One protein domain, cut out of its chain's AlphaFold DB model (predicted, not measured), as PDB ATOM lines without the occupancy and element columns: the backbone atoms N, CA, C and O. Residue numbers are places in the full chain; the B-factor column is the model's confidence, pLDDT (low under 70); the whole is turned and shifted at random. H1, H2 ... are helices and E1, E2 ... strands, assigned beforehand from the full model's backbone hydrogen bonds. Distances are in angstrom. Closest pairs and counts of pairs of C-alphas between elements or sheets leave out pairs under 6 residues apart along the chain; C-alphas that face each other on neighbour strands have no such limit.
ATOM      1  N   THR A   9      -4.446 -58.636  44.560       87.88
ATOM      2  CA  THR A   9      -3.001 -58.760  44.353       87.88
ATOM      3  C   THR A   9      -2.706 -59.256  42.944       87.88
ATOM      4  O   THR A   9      -3.315 -60.208  42.460       87.88
ATOM      5  N   TRP A  10      -1.762 -58.602  42.279       90.25
ATOM      6  CA  TRP A  10      -1.348 -58.916  40.917       90.25
ATOM      7  C   TRP A  10       0.171 -58.935  40.804       90.25
ATOM      8  O   TRP A  10       0.871 -58.140  41.431       90.25
ATOM      9  N   LEU A  11       0.689 -59.817  39.958       90.50
ATOM     10  CA  LEU A  11       2.110 -59.929  39.663       90.50
ATOM     11  C   LEU A  11       2.458 -59.071  38.449       90.50
ATOM     12  O   LEU A  11       1.863 -59.226  37.385       90.50
ATOM     13  N   ASN A  12       3.448 -58.186  38.577       90.88
ATOM     14  CA  ASN A  12       4.005 -57.489  37.422       90.88
ATOM     15  C   ASN A  12       4.887 -58.434  36.599       90.88
ATOM     16  O   ASN A  12       5.911 -58.913  37.086       90.88
ATOM     17  N   ASN A  13       4.554 -58.611  35.322       88.12
ATOM     18  CA  ASN A  13       5.210 -59.581  34.443       88.12
ATOM     19  C   ASN A  13       6.699 -59.266  34.205       88.12
ATOM     20  O   ASN A  13       7.503 -60.178  34.026       88.12
ATOM     21  N   LYS A  14       7.088 -57.982  34.214       87.62
ATOM     22  CA  LYS A  14       8.475 -57.558  33.952       87.62
ATOM     23  C   LYS A  14       9.343 -57.602  35.208       87.62
ATOM     24  O   LYS A  14      10.462 -58.092  35.157       87.62
ATOM     25  N   LYS A  15       8.852 -57.029  36.307       87.12
ATOM     26  CA  LYS A  15       9.612 -56.868  37.555       87.12
ATOM     27  C   LYS A  15       9.500 -58.071  38.491       87.12
ATOM     28  O   LYS A  15      10.265 -58.141  39.442       87.12
ATOM     29  N   GLN A  16       8.555 -58.984  38.237       89.56
ATOM     30  CA  GLN A  16       8.259 -60.120  39.117       89.56
ATOM     31  C   GLN A  16       7.961 -59.662  40.558       89.56
ATOM     32  O   GLN A  16       8.380 -60.269  41.536       89.56
ATOM     33  N   THR A  17       7.252 -58.538  40.687       89.88
ATOM     34  CA  THR A  17       6.893 -57.918  41.971       89.88
ATOM     35  C   THR A  17       5.381 -57.944  42.139       89.88
ATOM     36  O   THR A  17       4.653 -57.706  41.172       89.88
ATOM     37  N   LEU A  18       4.914 -58.236  43.355       91.25
ATOM     38  CA  LEU A  18       3.495 -58.218  43.697       91.25
ATOM     39  C   LEU A  18       3.027 -56.797  43.994       91.25
ATOM     40  O   LEU A  18       3.649 -56.061  44.764       91.25
ATOM     41  N   TYR A  19       1.887 -56.449  43.421       89.12
ATOM     42  CA  TYR A  19       1.232 -55.167  43.594       89.12
ATOM     43  C   TYR A  19      -0.199 -55.378  44.079       89.12
ATOM     44  O   TYR A  19      -0.888 -56.277  43.604       89.12
ATOM     45  N   ARG A  20      -0.648 -54.531  45.002       87.12
ATOM     46  CA  ARG A  20      -2.074 -54.313  45.258       87.12
ATOM     47  C   ARG A  20      -2.594 -53.312  44.246       87.12
ATOM     48  O   ARG A  20      -1.862 -52.388  43.882       87.12
ATOM     49  N   VAL A  21      -3.818 -53.517  43.779       83.88
ATOM     50  CA  VAL A  21      -4.336 -52.793  42.618       83.88
ATOM     51  C   VAL A  21      -5.766 -52.331  42.860       83.88
ATOM     52  O   VAL A  21      -6.553 -53.002  43.530       83.88
ATOM     53  N   TRP A  22      -6.099 -51.183  42.287       81.94
ATOM     54  CA  TRP A  22      -7.394 -50.530  42.417       81.94
ATOM     55  C   TRP A  22      -7.799 -49.965  41.060       81.94
ATOM     56  O   TRP A  22      -7.005 -49.267  40.428       81.94
ATOM     57  N   LEU A  23      -9.017 -50.266  40.603       76.31
ATOM     58  CA  LEU A  23      -9.597 -49.586  39.447       76.31
ATOM     59  C   LEU A  23     -10.176 -48.249  39.905       76.31
ATOM     60  O   LEU A  23     -10.903 -48.196  40.893       76.31
ATOM     61  N   ILE A  24      -9.839 -47.185  39.191       71.75
ATOM     62  CA  ILE A  24     -10.198 -45.816  39.535       71.75
ATOM     63  C   ILE A  24     -10.702 -45.110  38.282       71.75
ATOM     64  O   ILE A  24     -10.002 -45.034  37.269       71.75
ATOM     65  N   ALA A  25     -11.913 -44.562  38.358       56.47
ATOM     66  CA  ALA A  25     -12.389 -43.603  37.373       56.47
ATOM     67  C   ALA A  25     -11.692 -42.258  37.647       56.47
ATOM     68  O   ALA A  25     -11.702 -41.799  38.792       56.47
ATOM     69  N   PRO A  26     -11.032 -41.631  36.661       55.47
ATOM     70  CA  PRO A  26     -10.337 -40.377  36.916       55.47
ATOM     71  C   PRO A  26     -11.311 -39.200  37.033       55.47
ATOM     72  O   PRO A  26     -12.506 -39.297  36.740       55.47
ATOM     73  N   ALA A  27     -10.744 -38.047  37.392       48.66
ATOM     74  CA  ALA A  27     -11.382 -36.753  37.215       48.66
ATOM     75  C   ALA A  27     -11.871 -36.571  35.761       48.66
ATOM     76  O   ALA A  27     -11.249 -37.049  34.810       48.66
ATOM     77  N   VAL A  28     -13.010 -35.888  35.625       44.78
ATOM     78  CA  VAL A  28     -13.765 -35.640  34.385       44.78
ATOM     79  C   VAL A  28     -12.862 -35.489  33.149       44.78
ATOM     80  O   VAL A  28     -12.052 -34.571  33.080       44.78
ATOM     81  N   GLY A  29     -13.057 -36.354  32.146       50.53
ATOM     82  CA  GLY A  29     -12.440 -36.228  30.816       50.53
ATOM     83  C   GLY A  29     -11.247 -37.146  30.541       50.53
ATOM     84  O   GLY A  29     -10.844 -37.264  29.386       50.53
ATOM     85  N   CYS A  30     -10.727 -37.844  31.549       55.72
ATOM     86  CA  CYS A  30      -9.737 -38.903  31.359       55.72
ATOM     87  C   CYS A  30     -10.444 -40.283  31.403       55.72
ATOM     88  O   CYS A  30     -11.468 -40.434  32.063       55.72
ATOM     89  N   GLY A  31      -9.969 -41.296  30.672       68.31
ATOM     90  CA  GLY A  31     -10.529 -42.664  30.729       68.31
ATOM     91  C   GLY A  31     -10.135 -43.415  32.010       68.31
ATOM     92  O   GLY A  31      -9.312 -42.933  32.766       68.31
ATOM     93  N   GLU A  32     -10.675 -44.605  32.276       76.31
ATOM     94  CA  GLU A  32     -10.365 -45.369  33.503       76.31
ATOM     95  C   GLU A  32      -8.863 -45.659  33.704       76.31
ATOM     96  O   GLU A  32      -8.134 -46.006  32.768       76.31
ATOM     97  N   TYR A  33      -8.415 -45.608  34.960       80.12
ATOM     98  CA  TYR A  33      -7.049 -45.915  35.375       80.12
ATOM     99  C   TYR A  33      -7.012 -47.062  36.372       80.12
ATOM    100  O   TYR A  33      -7.916 -47.245  37.180       80.12
ATOM    101  N   VAL A  34      -5.908 -47.799  36.372       82.00
ATOM    102  CA  VAL A  34      -5.555 -48.683  37.481       82.00
ATOM    103  C   VAL A  34      -4.441 -48.028  38.281       82.00
ATOM    104  O   VAL A  34      -3.379 -47.719  37.728       82.00
ATOM    105  N   VAL A  35      -4.680 -47.839  39.580       83.44
ATOM    106  CA  VAL A  35      -3.624 -47.510  40.538       83.44
ATOM    107  C   VAL A  35      -3.082 -48.784  41.144       83.44
ATOM    108  O   VAL A  35      -3.827 -49.712  41.450       83.44
ATOM    109  N   TYR A  36      -1.771 -48.828  41.319       86.44
ATOM    110  CA  TYR A  36      -1.094 -49.966  41.901       86.44
ATOM    111  C   TYR A  36       0.048 -49.539  42.819       86.44
ATOM    112  O   TYR A  36       0.775 -48.579  42.557       86.44
ATOM    113  N   GLN A  37       0.212 -50.291  43.901       87.62
ATOM    114  CA  GLN A  37       1.227 -50.084  44.929       87.62
ATOM    115  C   GLN A  37       1.885 -51.425  45.245       87.62
ATOM    116  O   GLN A  37       1.211 -52.452  45.254       87.62
ATOM    117  N   GLU A  38       3.196 -51.445  45.483       88.44
ATOM    118  CA  GLU A  38       3.880 -52.674  45.898       88.44
ATOM    119  C   GLU A  38       3.223 -53.246  47.157       88.44
ATOM    120  O   GLU A  38       2.983 -52.526  48.126       88.44
ATOM    121  N   ALA A  39       2.933 -54.548  47.158       86.19
ATOM    122  CA  ALA A  39       2.129 -55.172  48.208       86.19
ATOM    123  C   ALA A  39       2.778 -55.101  49.604       86.19
ATOM    124  O   ALA A  39       2.078 -55.162  50.610       86.19
ATOM    125  N   GLY A  40       4.102 -54.945  49.681       82.94
ATOM    126  CA  GLY A  40       4.821 -54.764  50.945       82.94
ATOM    127  C   GLY A  40       4.690 -53.364  51.552       82.94
ATOM    128  O   GLY A  40       5.015 -53.183  52.723       82.94
ATOM    129  N   GLN A  41       4.222 -52.370  50.793       83.06
ATOM    130  CA  GLN A  41       4.106 -51.006  51.296       83.06
ATOM    131  C   GLN A  41       2.842 -50.827  52.154       83.06
ATOM    132  O   GLN A  41       1.809 -51.468  51.904       83.06
ATOM    133  N   PRO A  42       2.906 -49.967  53.188       76.06
ATOM    134  CA  PRO A  42       1.739 -49.653  53.991       76.06
ATOM    135  C   PRO A  42       0.707 -48.900  53.148       76.06
ATOM    136  O   PRO A  42       1.050 -48.071  52.304       76.06
ATOM    137  N   ILE A  43      -0.565 -49.176  53.422       72.56
ATOM    138  CA  ILE A  43      -1.674 -48.341  52.968       72.56
ATOM    139  C   ILE A  43      -1.914 -47.308  54.065       72.56
ATOM    140  O   ILE A  43      -1.927 -47.644  55.254       72.56
ATOM    141  N   SER A  44      -2.088 -46.049  53.676       68.06
ATOM    142  CA  SER A  44      -2.462 -44.991  54.608       68.06
ATOM    143  C   SER A  44      -3.738 -45.353  55.362       68.06
ATOM    144  O   SER A  44      -4.678 -45.892  54.780       68.06
ATOM    145  N   LYS A  45      -3.833 -44.986  56.647       59.91
ATOM    146  CA  LYS A  45      -5.070 -45.176  57.433       59.91
ATOM    147  C   LYS A  45      -6.279 -44.460  56.817       59.91
ATOM    148  O   LYS A  45      -7.408 -44.784  57.161       59.91
ATOM    149  N   ARG A  46      -6.038 -43.481  55.938       62.91
ATOM    150  CA  ARG A  46      -7.058 -42.712  55.214       62.91
ATOM    151  C   ARG A  46      -7.345 -43.255  53.810       62.91
ATOM    152  O   ARG A  46      -8.079 -42.618  53.070       62.91
ATOM    153  N   GLY A  47      -6.728 -44.373  53.416       65.44
ATOM    154  CA  GLY A  47      -6.835 -44.899  52.053       65.44
ATOM    155  C   GLY A  47      -6.272 -43.945  50.997       65.44
ATOM    156  O   GLY A  47      -6.732 -43.957  49.862       65.44
ATOM    157  N   ALA A  48      -5.329 -43.083  51.386       68.81
ATOM    158  CA  ALA A  48      -4.732 -42.085  50.518       68.81
ATOM    159  C   ALA A  48      -3.420 -42.582  49.883       68.81
ATOM    160  O   ALA A  48      -2.647 -43.299  50.525       68.81
ATOM    161  N   PHE A  49      -3.159 -42.175  48.641       72.75
ATOM    162  CA  PHE A  49      -1.941 -42.488  47.898       72.75
ATOM    163  C   PHE A  49      -1.431 -41.267  47.150       72.75
ATOM    164  O   PHE A  49      -2.186 -40.586  46.459       72.75
ATOM    165  N   HIS A  50      -0.123 -41.059  47.188       76.50
ATOM    166  CA  HIS A  50       0.525 -40.190  46.221       76.50
ATOM    167  C   HIS A  50       0.649 -40.961  44.902       76.50
ATOM    168  O   HIS A  50       1.421 -41.913  44.810       76.50
ATOM    169  N   VAL A  51      -0.103 -40.572  43.878       76.94
ATOM    170  CA  VAL A  51      -0.168 -41.285  42.603       76.94
ATOM    171  C   VAL A  51       0.702 -40.602  41.567       76.94
ATOM    172  O   VAL A  51       0.504 -39.435  41.234       76.94
ATOM    173  N   ARG A  52       1.654 -41.359  41.022       77.19
ATOM    174  CA  ARG A  52       2.476 -40.945  39.883       77.19
ATOM    175  C   ARG A  52       1.960 -41.578  38.605       77.19
ATOM    176  O   ARG A  52       1.816 -42.800  38.526       77.19
ATOM    177  N   HIS A  53       1.714 -40.767  37.586       77.25
ATOM    178  CA  HIS A  53       1.307 -41.284  36.290       77.25
ATOM    179  C   HIS A  53       2.498 -41.908  35.550       77.25
ATOM    180  O   HIS A  53       3.581 -41.330  35.495       77.25
ATOM    181  N   THR A  54       2.315 -43.099  34.974       74.75
ATOM    182  CA  THR A  54       3.404 -43.779  34.245       74.75
ATOM    183  C   THR A  54       3.575 -43.335  32.798       74.75
ATOM    184  O   THR A  54       4.660 -43.505  32.256       74.75
ATOM    185  N   GLU A  55       2.536 -42.766  32.186       71.88
ATOM    186  CA  GLU A  55       2.546 -42.361  30.767       71.88
ATOM    187  C   GLU A  55       2.511 -40.827  30.561       71.88
ATOM    188  O   GLU A  55       2.557 -40.358  29.433       71.88
ATOM    189  N   ILE A  56       2.409 -40.031  31.635       70.25
ATOM    190  CA  ILE A  56       2.325 -38.560  31.585       70.25
ATOM    191  C   ILE A  56       3.332 -38.058  32.607       70.25
ATOM    192  O   ILE A  56       3.109 -38.163  33.815       70.25
ATOM    193  N   GLU A  57       4.469 -37.575  32.123       62.78
ATOM    194  CA  GLU A  57       5.525 -37.062  32.988       62.78
ATOM    195  C   GLU A  57       5.012 -35.880  33.825       62.78
ATOM    196  O   GLU A  57       4.268 -35.029  33.340       62.78
ATOM    197  N   ASN A  58       5.412 -35.833  35.098       58.72
ATOM    198  CA  ASN A  58       5.046 -34.807  36.087       58.72
ATOM    199  C   ASN A  58       3.574 -34.763  36.531       58.72
ATOM    200  O   ASN A  58       3.253 -33.961  37.408       58.72
ATOM    201  N   LEU A  59       2.693 -35.631  36.019       65.88
ATOM    202  CA  LEU A  59       1.341 -35.742  36.563       65.88
ATOM    203  C   LEU A  59       1.379 -36.534  37.875       65.88
ATOM    204  O   LEU A  59       1.496 -37.765  37.908       65.88
ATOM    205  N   ILE A  60       1.305 -35.772  38.959       62.34
ATOM    206  CA  ILE A  60       1.274 -36.236  40.335       62.34
ATOM    207  C   ILE A  60      -0.050 -35.788  40.938       62.34
ATOM    208  O   ILE A  60      -0.424 -34.626  40.810       62.34
ATOM    209  N   GLY A  61      -0.746 -36.699  41.603       68.31
ATOM    210  CA  GLY A  61      -1.950 -36.368  42.351       68.31
ATOM    211  C   GLY A  61      -2.018 -37.100  43.662       68.31
ATOM    212  O   GLY A  61      -1.316 -38.085  43.894       68.31
ATOM    213  N   LEU A  62      -2.899 -36.623  44.520       68.12
ATOM    214  CA  LEU A  62      -3.334 -37.377  45.676       68.12
ATOM    215  C   LEU A  62      -4.612 -38.122  45.324       68.12
ATOM    216  O   LEU A  62      -5.524 -37.544  44.741       68.12
ATOM    217  N   ALA A  63      -4.644 -39.402  45.668       70.75
ATOM    218  CA  ALA A  63      -5.769 -40.277  45.452       70.75
ATOM    219  C   ALA A  63      -6.330 -40.774  46.784       70.75
ATOM    220  O   ALA A  63      -5.535 -41.180  47.620       70.75
ATOM    221  N   TYR A  64      -7.650 -40.787  46.983       66.06
ATOM    222  CA  TYR A  64      -8.297 -41.242  48.218       66.06
ATOM    223  C   TYR A  64      -9.305 -42.353  47.950       66.06
ATOM    224  O   TYR A  64     -10.090 -42.260  47.014       66.06
ATOM    225  N   LEU A  65      -9.327 -43.364  48.813       65.62
ATOM    226  CA  LEU A  65     -10.415 -44.331  48.918       65.62
ATOM    227  C   LEU A  65     -11.470 -43.763  49.889       65.62
ATOM    228  O   LEU A  65     -11.367 -43.980  51.097       65.62
ATOM    229  N   GLU A  66     -12.444 -42.989  49.401       55.69
ATOM    230  CA  GLU A  66     -13.543 -42.482  50.244       55.69
ATOM    231  C   GLU A  66     -14.723 -43.473  50.307       55.69
ATOM    232  O   GLU A  66     -15.288 -43.825  49.271       55.69
ATOM    233  N   PRO A  67     -15.192 -43.875  51.503       51.66
ATOM    234  CA  PRO A  67     -16.515 -44.479  51.647       51.66
ATOM    235  C   PRO A  67     -17.601 -43.409  51.415       51.66
ATOM    236  O   PRO A  67     -17.437 -42.293  51.911       51.66
ATOM    237  N   PRO A  68     -18.743 -43.692  50.755       47.03
ATOM    238  CA  PRO A  68     -19.223 -44.980  50.243       47.03
ATOM    239  C   PRO A  68     -18.986 -45.169  48.733       47.03
ATOM    240  O   PRO A  68     -19.518 -46.099  48.134       47.03
ATOM    241  N   ASN A  69     -18.257 -44.251  48.096       46.84
ATOM    242  CA  ASN A  69     -18.030 -44.275  46.660       46.84
ATOM    243  C   ASN A  69     -16.726 -45.004  46.383       46.84
ATOM    244  O   ASN A  69     -15.682 -44.396  46.166       46.84
ATOM    245  N   ASP A  70     -16.838 -46.328  46.335       47.56
ATOM    246  CA  ASP A  70     -15.744 -47.276  46.124       47.56
ATOM    247  C   ASP A  70     -14.870 -46.980  44.883       47.56
ATOM    248  O   ASP A  70     -13.794 -47.565  44.744       47.56
ATOM    249  N   TRP A  71     -15.313 -46.091  43.978       40.81
ATOM    250  CA  TRP A  71     -14.714 -45.813  42.665       40.81
ATOM    251  C   TRP A  71     -14.319 -44.351  42.408       40.81
ATOM    252  O   TRP A  71     -13.861 -44.055  41.301       40.81
ATOM    253  N   LEU A  72     -14.481 -43.430  43.367       43.22
ATOM    254  CA  LEU A  72     -14.193 -42.014  43.117       43.22
ATOM    255  C   LEU A  72     -12.934 -41.555  43.842       43.22
ATOM    256  O   LEU A  72     -12.898 -41.436  45.063       43.22
ATOM    257  N   ILE A  73     -11.914 -41.238  43.056       52.78
ATOM    258  CA  ILE A  73     -10.703 -40.612  43.552       52.78
ATOM    259  C   ILE A  73     -10.684 -39.159  43.094       52.78
ATOM    260  O   ILE A  73     -10.556 -38.868  41.906       52.78
ATOM    261  N   SER A  74     -10.768 -38.241  44.053       52.09
ATOM    262  CA  SER A  74     -10.504 -36.823  43.813       52.09
ATOM    263  C   SER A  74      -9.001 -36.614  43.660       52.09
ATOM    264  O   SER A  74      -8.269 -36.700  44.642       52.09
ATOM    265  N   TRP A  75      -8.551 -36.348  42.431       56.31
ATOM    266  CA  TRP A  75      -7.174 -35.950  42.139       56.31
ATOM    267  C   TRP A  75      -6.938 -34.554  42.720       56.31
ATOM    268  O   TRP A  75      -7.452 -33.567  42.194       56.31
ATOM    269  N   LEU A  76      -6.212 -34.456  43.833       56.84
ATOM    270  CA  LEU A  76      -5.799 -33.155  44.362       56.84
ATOM    271  C   LEU A  76      -4.379 -32.842  43.884       56.84
ATOM    272  O   LEU A  76      -3.451 -33.596  44.168       56.84
ATOM    273  N   ASP A  77      -4.211 -31.699  43.216       54.94
ATOM    274  CA  ASP A  77      -2.939 -31.192  42.662       54.94
ATOM    275  C   ASP A  77      -1.885 -30.812  43.722       54.94
ATOM    276  O   ASP A  77      -0.825 -30.275  43.395       54.94
ATOM    277  N   ARG A  78      -2.158 -31.035  45.013       54.94
ATOM    278  CA  ARG A  78      -1.235 -30.671  46.093       54.94
ATOM    279  C   ARG A  78      -0.697 -31.927  46.774       54.94
ATOM    280  O   ARG A  78      -1.473 -32.622  47.433       54.94
ATOM    281  N   PRO A  79       0.610 -32.220  46.645       52.44
ATOM    282  CA  PRO A  79       1.218 -33.334  47.344       52.44
ATOM    283  C   PRO A  79       1.148 -33.091  48.850       52.44
ATOM    284  O   PRO A  79       1.344 -31.982  49.344       52.44
ATOM    285  N   VAL A  80       0.857 -34.160  49.573       56.00
ATOM    286  CA  VAL A  80       0.949 -34.217  51.022       56.00
ATOM    287  C   VAL A  80       2.167 -35.095  51.322       56.00
ATOM    288  O   VAL A  80       2.199 -36.252  50.905       56.00
ATOM    289  N   ASP A  81       3.183 -34.539  51.985       57.88
ATOM    290  CA  ASP A  81       4.558 -35.084  52.074       57.88
ATOM    291  C   ASP A  81       4.720 -36.437  52.807       57.88
ATOM    292  O   ASP A  81       5.840 -36.891  53.030       57.88
ATOM    293  N   TRP A  82       3.634 -37.112  53.191       61.50
ATOM    294  CA  TRP A  82       3.679 -38.303  54.053       61.50
ATOM    295  C   TRP A  82       2.868 -39.505  53.559       61.50
ATOM    296  O   TRP A  82       2.845 -40.533  54.236       61.50
ATOM    297  N   GLU A  83       2.222 -39.415  52.395       69.00
ATOM    298  CA  GLU A  83       1.419 -40.523  51.870       69.00
ATOM    299  C   GLU A  83       2.265 -41.481  51.015       69.00
ATOM    300  O   GLU A  83       3.195 -41.056  50.320       69.00
ATOM    301  N   PRO A  84       1.974 -42.792  51.052       69.12
ATOM    302  CA  PRO A  84       2.767 -43.773  50.335       69.12
ATOM    303  C   PRO A  84       2.594 -43.636  48.813       69.12
ATOM    304  O   PRO A  84       1.543 -43.219  48.315       69.12
ATOM    305  N   ILE A  85       3.645 -43.989  48.066       78.12
ATOM    306  CA  ILE A  85       3.691 -43.813  46.609       78.12
ATOM    307  C   ILE A  85       2.970 -44.971  45.919       78.12
ATOM    308  O   ILE A  85       3.357 -46.131  46.054       78.12
ATOM    309  N   ALA A  86       1.981 -44.637  45.101       83.50
ATOM    310  CA  ALA A  86       1.363 -45.529  44.139       83.50
ATOM    311  C   ALA A  86       1.572 -45.009  42.709       83.50
ATOM    312  O   ALA A  86       2.019 -43.884  42.469       83.50
ATOM    313  N   TRP A  87       1.265 -45.854  41.737       84.94
ATOM    314  CA  TRP A  87       1.441 -45.567  40.318       84.94
ATOM    315  C   TRP A  87       0.117 -45.721  39.591       84.94
ATOM    316  O   TRP A  87      -0.636 -46.627  39.923       84.94
ATOM    317  N   ALA A  88      -0.145 -44.889  38.585       83.31
ATOM    318  CA  ALA A  88      -1.316 -44.995  37.719       83.31
ATOM    319  C   ALA A  88      -0.934 -45.365  36.283       83.31
ATOM    320  O   ALA A  88       0.084 -44.914  35.740       83.31
ATOM    321  N   ARG A  89      -1.789 -46.171  35.650       84.06
ATOM    322  CA  ARG A  89      -1.712 -46.559  34.236       84.06
ATOM    323  C   ARG A  89      -3.123 -46.670  33.646       84.06
ATOM    324  O   ARG A  89      -4.014 -47.098  34.380       84.06
ATOM    325  N   PRO A  90      -3.336 -46.353  32.355       83.06
ATOM    326  CA  PRO A  90      -4.625 -46.576  31.703       83.06
ATOM    327  C   PRO A  90      -5.099 -48.030  31.839       83.06
ATOM    328  O   PRO A  90      -4.299 -48.963  31.696       83.06
ATOM    329  N   HIS A  91      -6.392 -48.230  32.103       81.56
ATOM    330  CA  HIS A  91      -6.984 -49.552  32.340       81.56
ATOM    331  C   HIS A  91      -6.738 -50.526  31.172       81.56
ATOM    332  O   HIS A  91      -6.362 -51.679  31.379       81.56
ATOM    333  N   GLU A  92      -6.819 -50.046  29.933       81.00
ATOM    334  CA  GLU A  92      -6.551 -50.836  28.723       81.00
ATOM    335  C   GLU A  92      -5.115 -51.382  28.632       81.00
ATOM    336  O   GLU A  92      -4.882 -52.471  28.106       81.00
ATOM    337  N   MET A  93      -4.134 -50.666  29.190       81.75
ATOM    338  CA  MET A  93      -2.732 -51.086  29.169       81.75
ATOM    339  C   MET A  93      -2.376 -52.000  30.342       81.75
ATOM    340  O   MET A  93      -1.367 -52.709  30.282       81.75
ATOM    341  N   TRP A  94      -3.163 -51.974  31.417       83.00
ATOM    342  CA  TRP A  94      -2.888 -52.685  32.664       83.00
ATOM    343  C   TRP A  94      -2.717 -54.196  32.454       83.00
ATOM    344  O   TRP A  94      -1.693 -54.763  32.834       83.00
ATOM    345  N   HIS A  95      -3.664 -54.839  31.768       80.12
ATOM    346  CA  HIS A  95      -3.664 -56.295  31.577       80.12
ATOM    347  C   HIS A  95      -2.462 -56.816  30.779       80.12
ATOM    348  O   HIS A  95      -2.078 -57.971  30.927       80.12
ATOM    349  N   SER A  96      -1.813 -55.969  29.975       85.44
ATOM    350  CA  SER A  96      -0.574 -56.344  29.279       85.44
ATOM    351  C   SER A  96       0.637 -56.455  30.217       85.44
ATOM    352  O   SER A  96       1.666 -57.030  29.854       85.44
ATOM    353  N   LYS A  97       0.554 -55.867  31.418       84.81
ATOM    354  CA  LYS A  97       1.674 -55.739  32.362       84.81
ATOM    355  C   LYS A  97       1.524 -56.606  33.604       84.81
ATOM    356  O   LYS A  97       2.543 -56.867  34.246       84.81
ATOM    357  N   PHE A  98       0.307 -57.026  33.936       86.19
ATOM    358  CA  PHE A  98       0.016 -57.705  35.191       86.19
ATOM    359  C   PHE A  98      -0.806 -58.974  34.993       86.19
ATOM    360  O   PHE A  98      -1.708 -59.017  34.160       86.19
ATOM    361  N   THR A  99      -0.517 -59.974  35.821       88.44
ATOM    362  CA  THR A  99      -1.261 -61.235  35.904       88.44
ATOM    363  C   THR A  99      -1.901 -61.348  37.286       88.44
ATOM    364  O   THR A  99      -1.243 -61.056  38.286       88.44
ATOM    365  N   ALA A 100      -3.182 -61.716  37.348       82.75
ATOM    366  CA  ALA A 100      -3.877 -61.901  38.620       82.75
ATOM    367  C   ALA A 100      -3.233 -63.057  39.388       82.75
ATOM    368  O   ALA A 100      -2.926 -64.091  38.794       82.75
ATOM    369  N   VAL A 101      -3.017 -62.867  40.687       81.69
ATOM    370  CA  VAL A 101      -2.596 -63.946  41.583       81.69
ATOM    371  C   VAL A 101      -3.859 -64.429  42.283       81.69
ATOM    372  O   VAL A 101      -4.514 -63.632  42.956       81.69
TER     373      VAL A 101
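AT A GLANCE: This is residues 9 to 101 of the 102 residues of an uncharacterized protein of uncultured Leptolyngbya sp (UniProt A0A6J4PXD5). One strongly twisted sheet of seven strands makes the core, its strands' lines turning by 166 degrees from edge to edge, and the short helix H1 sits over E3. A long loop, residues 65 to 84, runs round the outside between E5 and E6. The 93 printed residues run E1 E2 E3 E4 E5 E6 H1 E7; the mixed sheet's order is E5 E4 E6 E3 E2 E1 E7. The class is mostly strand, with 41 residues in named elements, under half. The whole is compact and rounded, with a radius of gyration of the C-alphas of 12.6 A and spans of 31 by 29 by 28 A.

HOW THE PARTS SIT: Start at E1, residues 9 to 12; E2, residues 18 to 24, and E3, residues 33 to 38, follow it in a meander, each strand the antiparallel neighbour of the one before. Look for N 10 and O 19, 2.8 A apart, and N 22 and O 35, 2.8 A. E4, residues 48 to 53, and E5, residues 60 to 64, form an antiparallel hairpin, with N 51 and O 61 at 2.8 A. E6, residues 85 to 90, is parallel to E4, N 86 to O 50 being 2.8 A, and antiparallel to E3, N 36 to O 87 being 2.8 A. H1, residues 91 to 94, is on the sheet over E3 at a height of 8.1 A; the closest C-alphas of H1 and E3, those of His 91 and Tyr 33, are 4.7 A apart. H1 is too short for an O i to N i+4 pair; its one O i to N i+3 pair is within range. E7, residues 98 to 100, is antiparallel to E1, with N 11 and O 99 at 2.8 A.

IN THESE COORDINATES: Find C-alpha 9 at (-3.001, -58.760, 44.353), where E1 begins its 9.9 A. E2 spans 18.9 A, E3 16.6 A, E4 15.5 A, E5 13.4 A and E6 17.3 A. H1 spans 5.2 A, and E7 runs 6.7 A to C-alpha 100 at (-3.877, -61.901, 38.620).

THE WHOLE: The C-alphas of Lys 14 and Pro 68, the two farthest apart, are 34.5 A apart. The printed part has no cut, and the link E5 to E6 is long. Check the B-factor column: pLDDT is under 70 at residues 25 to 31, 44 to 48, 57 to 62 and 64 to 84.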